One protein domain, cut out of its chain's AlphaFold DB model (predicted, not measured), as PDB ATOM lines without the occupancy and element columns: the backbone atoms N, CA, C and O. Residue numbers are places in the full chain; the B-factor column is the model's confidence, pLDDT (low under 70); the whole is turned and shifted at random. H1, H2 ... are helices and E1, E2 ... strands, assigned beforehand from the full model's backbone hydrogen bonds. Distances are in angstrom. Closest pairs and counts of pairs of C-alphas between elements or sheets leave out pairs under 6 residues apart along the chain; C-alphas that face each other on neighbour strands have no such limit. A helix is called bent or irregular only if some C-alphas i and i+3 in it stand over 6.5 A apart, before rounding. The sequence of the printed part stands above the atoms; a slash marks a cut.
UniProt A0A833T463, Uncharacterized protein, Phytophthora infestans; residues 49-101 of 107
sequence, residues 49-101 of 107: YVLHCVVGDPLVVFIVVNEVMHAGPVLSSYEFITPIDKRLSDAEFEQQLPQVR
ATOM      1  N   TYR A  49     110.693 113.644  49.086       81.88
ATOM      2  CA  TYR A  49     110.201 113.240  50.403       81.88
ATOM      3  C   TYR A  49     110.487 111.768  50.696       81.88
ATOM      4  O   TYR A  49     110.634 110.960  49.780       81.88
ATOM      5  N   VAL A  50     110.499 111.414  51.980       83.00
ATOM      6  CA  VAL A  50     110.491 110.021  52.432       83.00
ATOM      7  C   VAL A  50     109.056 109.621  52.746       83.00
ATOM      8  O   VAL A  50     108.409 110.235  53.599       83.00
ATOM      9  N   LEU A  51     108.563 108.596  52.051       84.56
ATOM     10  CA  LEU A  51     107.336 107.900  52.413       84.56
ATOM     11  C   LEU A  51     107.678 106.830  53.440       84.56
ATOM     12  O   LEU A  51     108.658 106.104  53.327       84.56
ATOM     13  N   HIS A  52     106.832 106.693  54.434       83.25
ATOM     14  CA  HIS A  52     106.999 105.662  55.430       83.25
ATOM     15  C   HIS A  52     105.677 104.934  55.601       83.25
ATOM     16  O   HIS A  52     104.625 105.569  55.719       83.25
ATOM     17  N   CYS A  53     105.742 103.605  55.630       83.12
ATOM     18  CA  CYS A  53     104.567 102.755  55.656       83.12
ATOM     19  C   CYS A  53     104.536 101.935  56.941       83.12
ATOM     20  O   CYS A  53     105.535 101.396  57.411       83.12
ATOM     21  N   VAL A  54     103.352 101.804  57.513       79.62
ATOM     22  CA  VAL A  54     103.131 101.018  58.723       79.62
ATOM     23  C   VAL A  54     102.065 100.006  58.470       79.62
ATOM     24  O   VAL A  54     100.996 100.342  57.963       79.62
ATOM     25  N   VAL A  55     102.328  98.799  58.946       81.88
ATOM     26  CA  VAL A  55     101.306  97.785  59.107       81.88
ATOM     27  C   VAL A  55     100.790  97.856  60.541       81.88
ATOM     28  O   VAL A  55     101.538  97.807  61.521       81.88
ATOM     29  N   GLY A  56      99.493  98.098  60.630       77.12
ATOM     30  CA  GLY A  56      98.800  98.552  61.812       77.12
ATOM     31  C   GLY A  56      98.041  97.457  62.546       77.12
ATOM     32  O   GLY A  56      98.488  96.326  62.704       77.12
ATOM     33  N   ASP A  57      96.866  97.845  63.021       77.75
ATOM     34  CA  ASP A  57      95.973  97.019  63.816       77.75
ATOM     35  C   ASP A  57      95.388  95.874  62.969       77.75
ATOM     36  O   ASP A  57      94.937  96.133  61.841       77.75
ATOM     37  N   PRO A  58      95.375  94.634  63.494       76.50
ATOM     38  CA  PRO A  58      94.674  93.521  62.877       76.50
ATOM     39  C   PRO A  58      93.163  93.724  62.985       76.50
ATOM     40  O   PRO A  58      92.624  93.999  64.057       76.50
ATOM     41  N   LEU A  59      92.479  93.559  61.861       78.38
ATOM     42  CA  LEU A  59      91.036  93.701  61.723       78.38
ATOM     43  C   LEU A  59      90.458  92.433  61.095       78.38
ATOM     44  O   LEU A  59      91.163  91.660  60.447       78.38
ATOM     45  N   VAL A  60      89.152  92.233  61.253       80.75
ATOM     46  CA  VAL A  60      88.402  91.230  60.490       80.75
ATOM     47  C   VAL A  60      87.450  91.982  59.578       80.75
ATOM     48  O   VAL A  60      86.634  92.774  60.045       80.75
ATOM     49  N   VAL A  61      87.561  91.743  58.279       82.19
ATOM     50  CA  VAL A  61      86.717  92.365  57.264       82.19
ATOM     51  C   VAL A  61      85.768  91.327  56.684       82.19
ATOM     52  O   VAL A  61      86.158  90.195  56.392       82.19
ATOM     53  N   PHE A  62      84.513  91.740  56.522       85.12
ATOM     54  CA  PHE A  62      83.454  90.978  55.875       85.12
ATOM     55  C   PHE A  62      83.093  91.685  54.566       85.12
ATOM     56  O   PHE A  62      82.693  92.847  54.586       85.12
ATOM     57  N   ILE A  63      83.249  91.003  53.433       87.69
ATOM     58  CA  ILE A  63      82.963  91.542  52.096       87.69
ATOM     59  C   ILE A  63      81.947  90.634  51.427       87.69
ATOM     60  O   ILE A  63      82.158  89.427  51.351       87.69
ATOM     61  N   VAL A  64      80.861  91.210  50.917       91.38
ATOM     62  CA  VAL A  64      79.869  90.471  50.134       91.38
ATOM     63  C   VAL A  64      80.100  90.751  48.653       91.38
ATOM     64  O   VAL A  64      80.014  91.899  48.222       91.38
ATOM     65  N   VAL A  65      80.389  89.707  47.875       93.50
ATOM     66  CA  VAL A  65      80.554  89.768  46.414       93.50
ATOM     67  C   VAL A  65      79.652  88.707  45.796       93.50
ATOM     68  O   VAL A  65      79.750  87.542  46.161       93.50
ATOM     69  N   ASN A  66      78.769  89.095  44.869       93.75
ATOM     70  CA  ASN A  66      77.829  88.178  44.202       93.75
ATOM     71  C   ASN A  66      77.055  87.277  45.188       93.75
ATOM     72  O   ASN A  66      77.021  86.063  45.021       93.75
ATOM     73  N   GLU A  67      76.481  87.876  46.239       91.25
ATOM     74  CA  GLU A  67      75.725  87.180  47.301       91.25
ATOM     75  C   GLU A  67      76.545  86.188  48.154       91.25
ATOM     76  O   GLU A  67      75.993  85.502  49.013       91.25
ATOM     77  N   VAL A  68      77.871  86.153  47.994       86.56
ATOM     78  CA  VAL A  68      78.784  85.341  48.808       86.56
ATOM     79  C   VAL A  68      79.532  86.232  49.796       86.56
ATOM     80  O   VAL A  68      80.126  87.240  49.417       86.56
ATOM     81  N   MET A  69      79.512  85.862  51.081       86.88
ATOM     82  CA  MET A  69      80.257  86.554  52.137       86.88
ATOM     83  C   MET A  69      81.660  85.963  52.293       86.88
ATOM     84  O   MET A  69      81.828  84.791  52.628       86.88
ATOM     85  N   HIS A  70      82.668  86.812  52.140       81.12
ATOM     86  CA  HIS A  70      84.063  86.532  52.443       81.12
ATOM     87  C   HIS A  70      84.414  87.184  53.776       81.12
ATOM     88  O   HIS A  70      84.201  88.381  53.951       81.12
ATOM     89  N   ALA A  71      84.950  86.408  54.715       82.25
ATOM     90  CA  ALA A  71      85.402  86.914  56.007       82.25
ATOM     91  C   ALA A  71      86.896  86.658  56.143       82.25
ATOM     92  O   ALA A  71      87.351  85.525  55.976       82.25
ATOM     93  N   GLY A  72      87.669  87.695  56.425       75.81
ATOM     94  CA  GLY A  72      89.113  87.570  56.406       75.81
ATOM     95  C   GLY A  72      89.807  88.501  57.386       75.81
ATOM     96  O   GLY A  72      89.338  89.615  57.618       75.81
ATOM     97  N   PRO A  73      90.933  88.059  57.952       75.50
ATOM     98  CA  PRO A  73      91.851  88.944  58.641       75.50
ATOM     99  C   PRO A  73      92.468  89.917  57.629       75.50
ATOM    100  O   PRO A  73      92.902  89.513  56.551       75.50
ATOM    101  N   VAL A  74      92.526  91.192  57.991       78.81
ATOM    102  CA  VAL A  74      93.253  92.230  57.257       78.81
ATOM    103  C   VAL A  74      94.096  93.036  58.236       78.81
ATOM    104  O   VAL A  74      93.865  93.006  59.444       78.81
ATOM    105  N   LEU A  75      95.072  93.770  57.717       78.69
ATOM    106  CA  LEU A  75      95.882  94.694  58.501       78.69
ATOM    107  C   LEU A  75      95.585  96.109  58.013       78.69
ATOM    108  O   LEU A  75      95.494  96.340  56.807       78.69
ATOM    109  N   SER A  76      95.412  97.050  58.938       80.50
ATOM    110  CA  SER A  76      95.393  98.467  58.559       80.50
ATOM    111  C   SER A  76      96.770  98.891  58.043       80.50
ATOM    112  O   SER A  76      97.788  98.370  58.494       80.50
ATOM    113  N   SER A  77      96.808  99.826  57.095       84.44
ATOM    114  CA  SER A  77      98.045 100.448  56.627       84.44
ATOM    115  C   SER A  77      98.001 101.949  56.873       84.44
ATOM    116  O   SER A  77      96.966 102.585  56.663       84.44
ATOM    117  N   TYR A  78      99.116 102.513  57.322       83.00
ATOM    118  CA  TYR A  78      99.240 103.948  57.547       83.00
ATOM    119  C   TYR A  78     100.470 104.497  56.847       83.00
ATOM    120  O   TYR A  78     101.518 103.857  56.838       83.00
ATOM    121  N   GLU A  79     100.324 105.700  56.305       86.00
ATOM    122  CA  GLU A  79     101.350 106.386  55.533       86.00
ATOM    123  C   GLU A  79     101.587 107.777  56.108       86.00
ATOM    124  O   GLU A  79     100.652 108.479  56.506       86.00
ATOM    125  N   PHE A  80     102.849 108.173  56.163       82.44
ATOM    126  CA  PHE A  80     103.267 109.498  56.599       82.44
ATOM    127  C   PHE A  80     104.506 109.898  55.811       82.44
ATOM    128  O   PHE A  80     105.303 109.066  55.378       82.44
ATOM    129  N   ILE A  81     104.621 111.202  55.591       85.56
ATOM    130  CA  ILE A  81     105.612 111.787  54.701       85.56
ATOM    131  C   ILE A  81     106.503 112.698  55.533       85.56
ATOM    132  O   ILE A  81     106.007 113.550  56.276       85.56
ATOM    133  N   THR A  82     107.815 112.537  55.403       86.06
ATOM    134  CA  THR A  82     108.794 113.473  55.960       86.06
ATOM    135  C   THR A  82     109.639 114.091  54.847       86.06
ATOM    136  O   THR A  82     109.741 113.521  53.760       86.06
ATOM    137  N   PRO A  83     110.240 115.272  55.077       86.62
ATOM    138  CA  PRO A  83     111.245 115.822  54.170       86.62
ATOM    139  C   PRO A  83     112.376 114.824  53.880       86.62
ATOM    140  O   PRO A  83     112.709 114.007  54.743       86.62
ATOM    141  N   ILE A  84     112.981 114.900  52.687       81.81
ATOM    142  CA  ILE A  84     114.021 113.950  52.245       81.81
ATOM    143  C   ILE A  84     115.248 113.890  53.169       81.81
ATOM    144  O   ILE A  84     115.895 112.853  53.287       81.81
ATOM    145  N   ASP A  85     115.564 114.991  53.851       82.44
ATOM    146  CA  ASP A  85     116.674 115.111  54.799       82.44
ATOM    147  C   ASP A  85     116.328 114.580  56.199       82.44
ATOM    148  O   ASP A  85     117.195 114.497  57.071       82.44
ATOM    149  N   LYS A  86     115.070 114.183  56.421       84.88
ATOM    150  CA  LYS A  86     114.559 113.702  57.702       84.88
ATOM    151  C   LYS A  86     113.963 112.305  57.569       84.88
ATOM    152  O   LYS A  86     112.761 112.096  57.751       84.88
ATOM    153  N   ARG A  87     114.822 111.328  57.295       84.12
ATOM    154  CA  ARG A  87     114.479 109.903  57.353       84.12
ATOM    155  C   ARG A  87     114.452 109.421  58.802       84.12
ATOM    156  O   ARG A  87     115.451 109.530  59.504       84.12
ATOM    157  N   LEU A  88     113.318 108.878  59.230       85.38
ATOM    158  CA  LEU A  88     113.169 108.238  60.535       85.38
ATOM    159  C   LEU A  88     113.713 106.808  60.482       85.38
ATOM    160  O   LEU A  88     113.502 106.091  59.503       85.38
ATOM    161  N   SER A  89     114.404 106.389  61.533       83.06
ATOM    162  CA  SER A  89     114.651 104.972  61.803       83.06
ATOM    163  C   SER A  89     113.370 104.273  62.260       83.06
ATOM    164  O   SER A  89     112.456 104.921  62.772       83.06
ATOM    165  N   ASP A  90     113.328 102.944  62.151       77.69
ATOM    166  CA  ASP A  90     112.187 102.145  62.616       77.69
ATOM    167  C   ASP A  90     111.840 102.452  64.084       77.69
ATOM    168  O   ASP A  90     110.675 102.634  64.413       77.69
ATOM    169  N   ALA A  91     112.845 102.625  64.952       82.94
ATOM    170  CA  ALA A  91     112.646 102.939  66.370       82.94
ATOM    171  C   ALA A  91     112.095 104.357  66.614       82.94
ATOM    172  O   ALA A  91     111.230 104.553  67.469       82.94
ATOM    173  N   GLU A  92     112.583 105.366  65.885       86.56
ATOM    174  CA  GLU A  92     112.031 106.730  65.955       86.56
ATOM    175  C   GLU A  92     110.609 106.771  65.416       86.56
ATOM    176  O   GLU A  92     109.764 107.531  65.895       86.56
ATOM    177  N   PHE A  93     110.345 105.942  64.415       80.50
ATOM    178  CA  PHE A  93     109.040 105.850  63.830       80.50
ATOM    179  C   PHE A  93     108.044 105.102  64.739       80.50
ATOM    180  O   PHE A  93     106.914 105.554  64.933       80.50
ATOM    181  N   GLU A  94     108.469 104.023  65.394       79.69
ATOM    182  CA  GLU A  94     107.671 103.301  66.391       79.69
ATOM    183  C   GLU A  94     107.158 104.215  67.512       79.69
ATOM    184  O   GLU A  94     106.032 104.051  67.982       79.69
ATOM    185  N   GLN A  95     107.928 105.238  67.892       84.31
ATOM    186  CA  GLN A  95     107.496 106.239  68.874       84.31
ATOM    187  C   GLN A  95     106.315 107.094  68.391       84.31
ATOM    188  O   GLN A  95     105.576 107.641  69.211       84.31
ATOM    189  N   GLN A  96     106.099 107.200  67.078       80.31
ATOM    190  CA  GLN A  96     104.983 107.941  66.485       80.31
ATOM    191  C   GLN A  96     103.723 107.082  66.319       80.31
ATOM    192  O   GLN A  96     102.616 107.625  66.263       80.31
ATOM    193  N   LEU A  97     103.847 105.748  66.325       77.44
ATOM    194  CA  LEU A  97     102.723 104.813  66.164       77.44
ATOM    195  C   LEU A  97     101.515 105.082  67.075       77.44
ATOM    196  O   LEU A  97     100.391 104.965  66.580       77.44
ATOM    197  N   PRO A  98     101.662 105.457  68.364       79.25
ATOM    198  CA  PRO A  98     100.512 105.724  69.229       79.25
ATOM    199  C   PRO A  98      99.622 106.881  68.749       79.25
ATOM    200  O   PRO A  98      98.450 106.963  69.131       79.25
ATOM    201  N   GLN A  99     100.163 107.780  67.922       78.62
ATOM    202  CA  GLN A  99      99.415 108.897  67.341       78.62
ATOM    203  C   GLN A  99      98.555 108.458  66.152       78.62
ATOM    204  O   GLN A  99      97.556 109.102  65.832       78.62
ATOM    205  N   VAL A 100      98.906 107.333  65.531       78.56
ATOM    206  CA  VAL A 100      98.247 106.812  64.342       78.56
ATOM    207  C   VAL A 100      97.175 105.808  64.751       78.56
ATOM    208  O   VAL A 100      97.453 104.765  65.352       78.56
ATOM    209  N   ARG A 101      95.917 106.120  64.431       78.12
ATOM    210  CA  ARG A 101      94.758 105.306  64.805       78.12
ATOM    211  C   ARG A 101      93.940 104.925  63.588       78.12
ATOM    212  O   ARG A 101      93.786 105.736  62.676       78.12
TER     213      ARG A 101
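What this domain is: This is residues 49 to 101 of the 107 residues of an uncharacterized protein of Phytophthora infestans (UniProt A0A833T463). The domain is one long, bent ribbon of two strands, the hairpin of E1 and E2, with the single short helix H1 beside it near its open end, where E1 begins and E2 ends. The turn end of the hairpin sticks out, with residues 64 to 69 standing free, while residues 84 to 101, which include H1, fold back from the end of E2. The printed part has 53 residues with two named strands and one named helix, in the order E1, E2, H1 along the chain; the sheet has the order E1 - E2 and is antiparallel, and the class is mostly strand. The whole is extended, with a radius of gyration of the C-alphas of 15.7 A, and its C-alphas span 50 by 20 by 14 A along their three main axes.

How they stand to each other: The sheet is made of E1, residues 49 to 65, and E2, residues 68 to 83, which form a hairpin. They are antiparallel neighbours, and the angle between their N-to-C directions is 166 degrees. At the open end the C-alphas of Tyr 49 and Pro 83 face each other at 4.7 A, and at the turn end the C-alphas of Val 65 and Val 68 face each other at 5.3 A. Near the open end N 50 and O 82 are within hydrogen-bond range at 2.9 A, and near the turn N 65 and O 68 are within hydrogen-bond range, also at 2.9 A. Between these ends the C-alpha of Ser 76 faces two C-alphas of E1, that of Gly 56 at 4.7 A and that of Asp 57 at 5.5 A. Here N 56 and O 76 are within hydrogen-bond range at 2.7 A, and so are N 76 and O 57 at 3.1 A. E1 bends by 84 degrees at residue 60, and E2 bends by 60 degrees at residue 71. H1, residues 90 to 94, and E1 are near each other, with 6 pairs of C-alphas within 10 A and no pair within 8 A. The helix is not bent, and in H1 every O i to N i+4 pair is within hydrogen-bond range.

Where its parts are: E1 runs from C-alpha 49 at (110.201, 113.240, 50.403) to C-alpha 65 at (80.554, 89.768, 46.414). With 17 residues it is the longest strand by residues, and its first and last C-alphas are 38.0 A apart. E2, 16 residues, returns from C-alpha 68 at (78.784, 85.341, 48.808) to C-alpha 83 at (111.245, 115.822, 54.170), a length of 44.9 A from first to last C-alpha. H1, five residues, runs from Asp 90 to Glu 94 over 6.0 A and ends with C-alpha 94 at (107.671, 103.301, 66.391).

The domain as a whole: The outline is a rod. The two C-alphas farthest apart are those of Glu 67, between E1 and E2, and Asp 85, between E2 and H1, at 50.1 A. The C-alphas of the first and last printed residues, Tyr 49 and Arg 101, are 22.6 A apart. The printed part has no cut. The link from E1 to E2, 2 residues, is tight, and the link from E2 to H1, 6 residues, is short. The stretch after H1, residues 95 to 101, has no named element. The mean pLDDT of the printed part of this model is 82.6, and no printed residue is under 70; the mean is 83 in E1, 83 in E2 and 81 in H1.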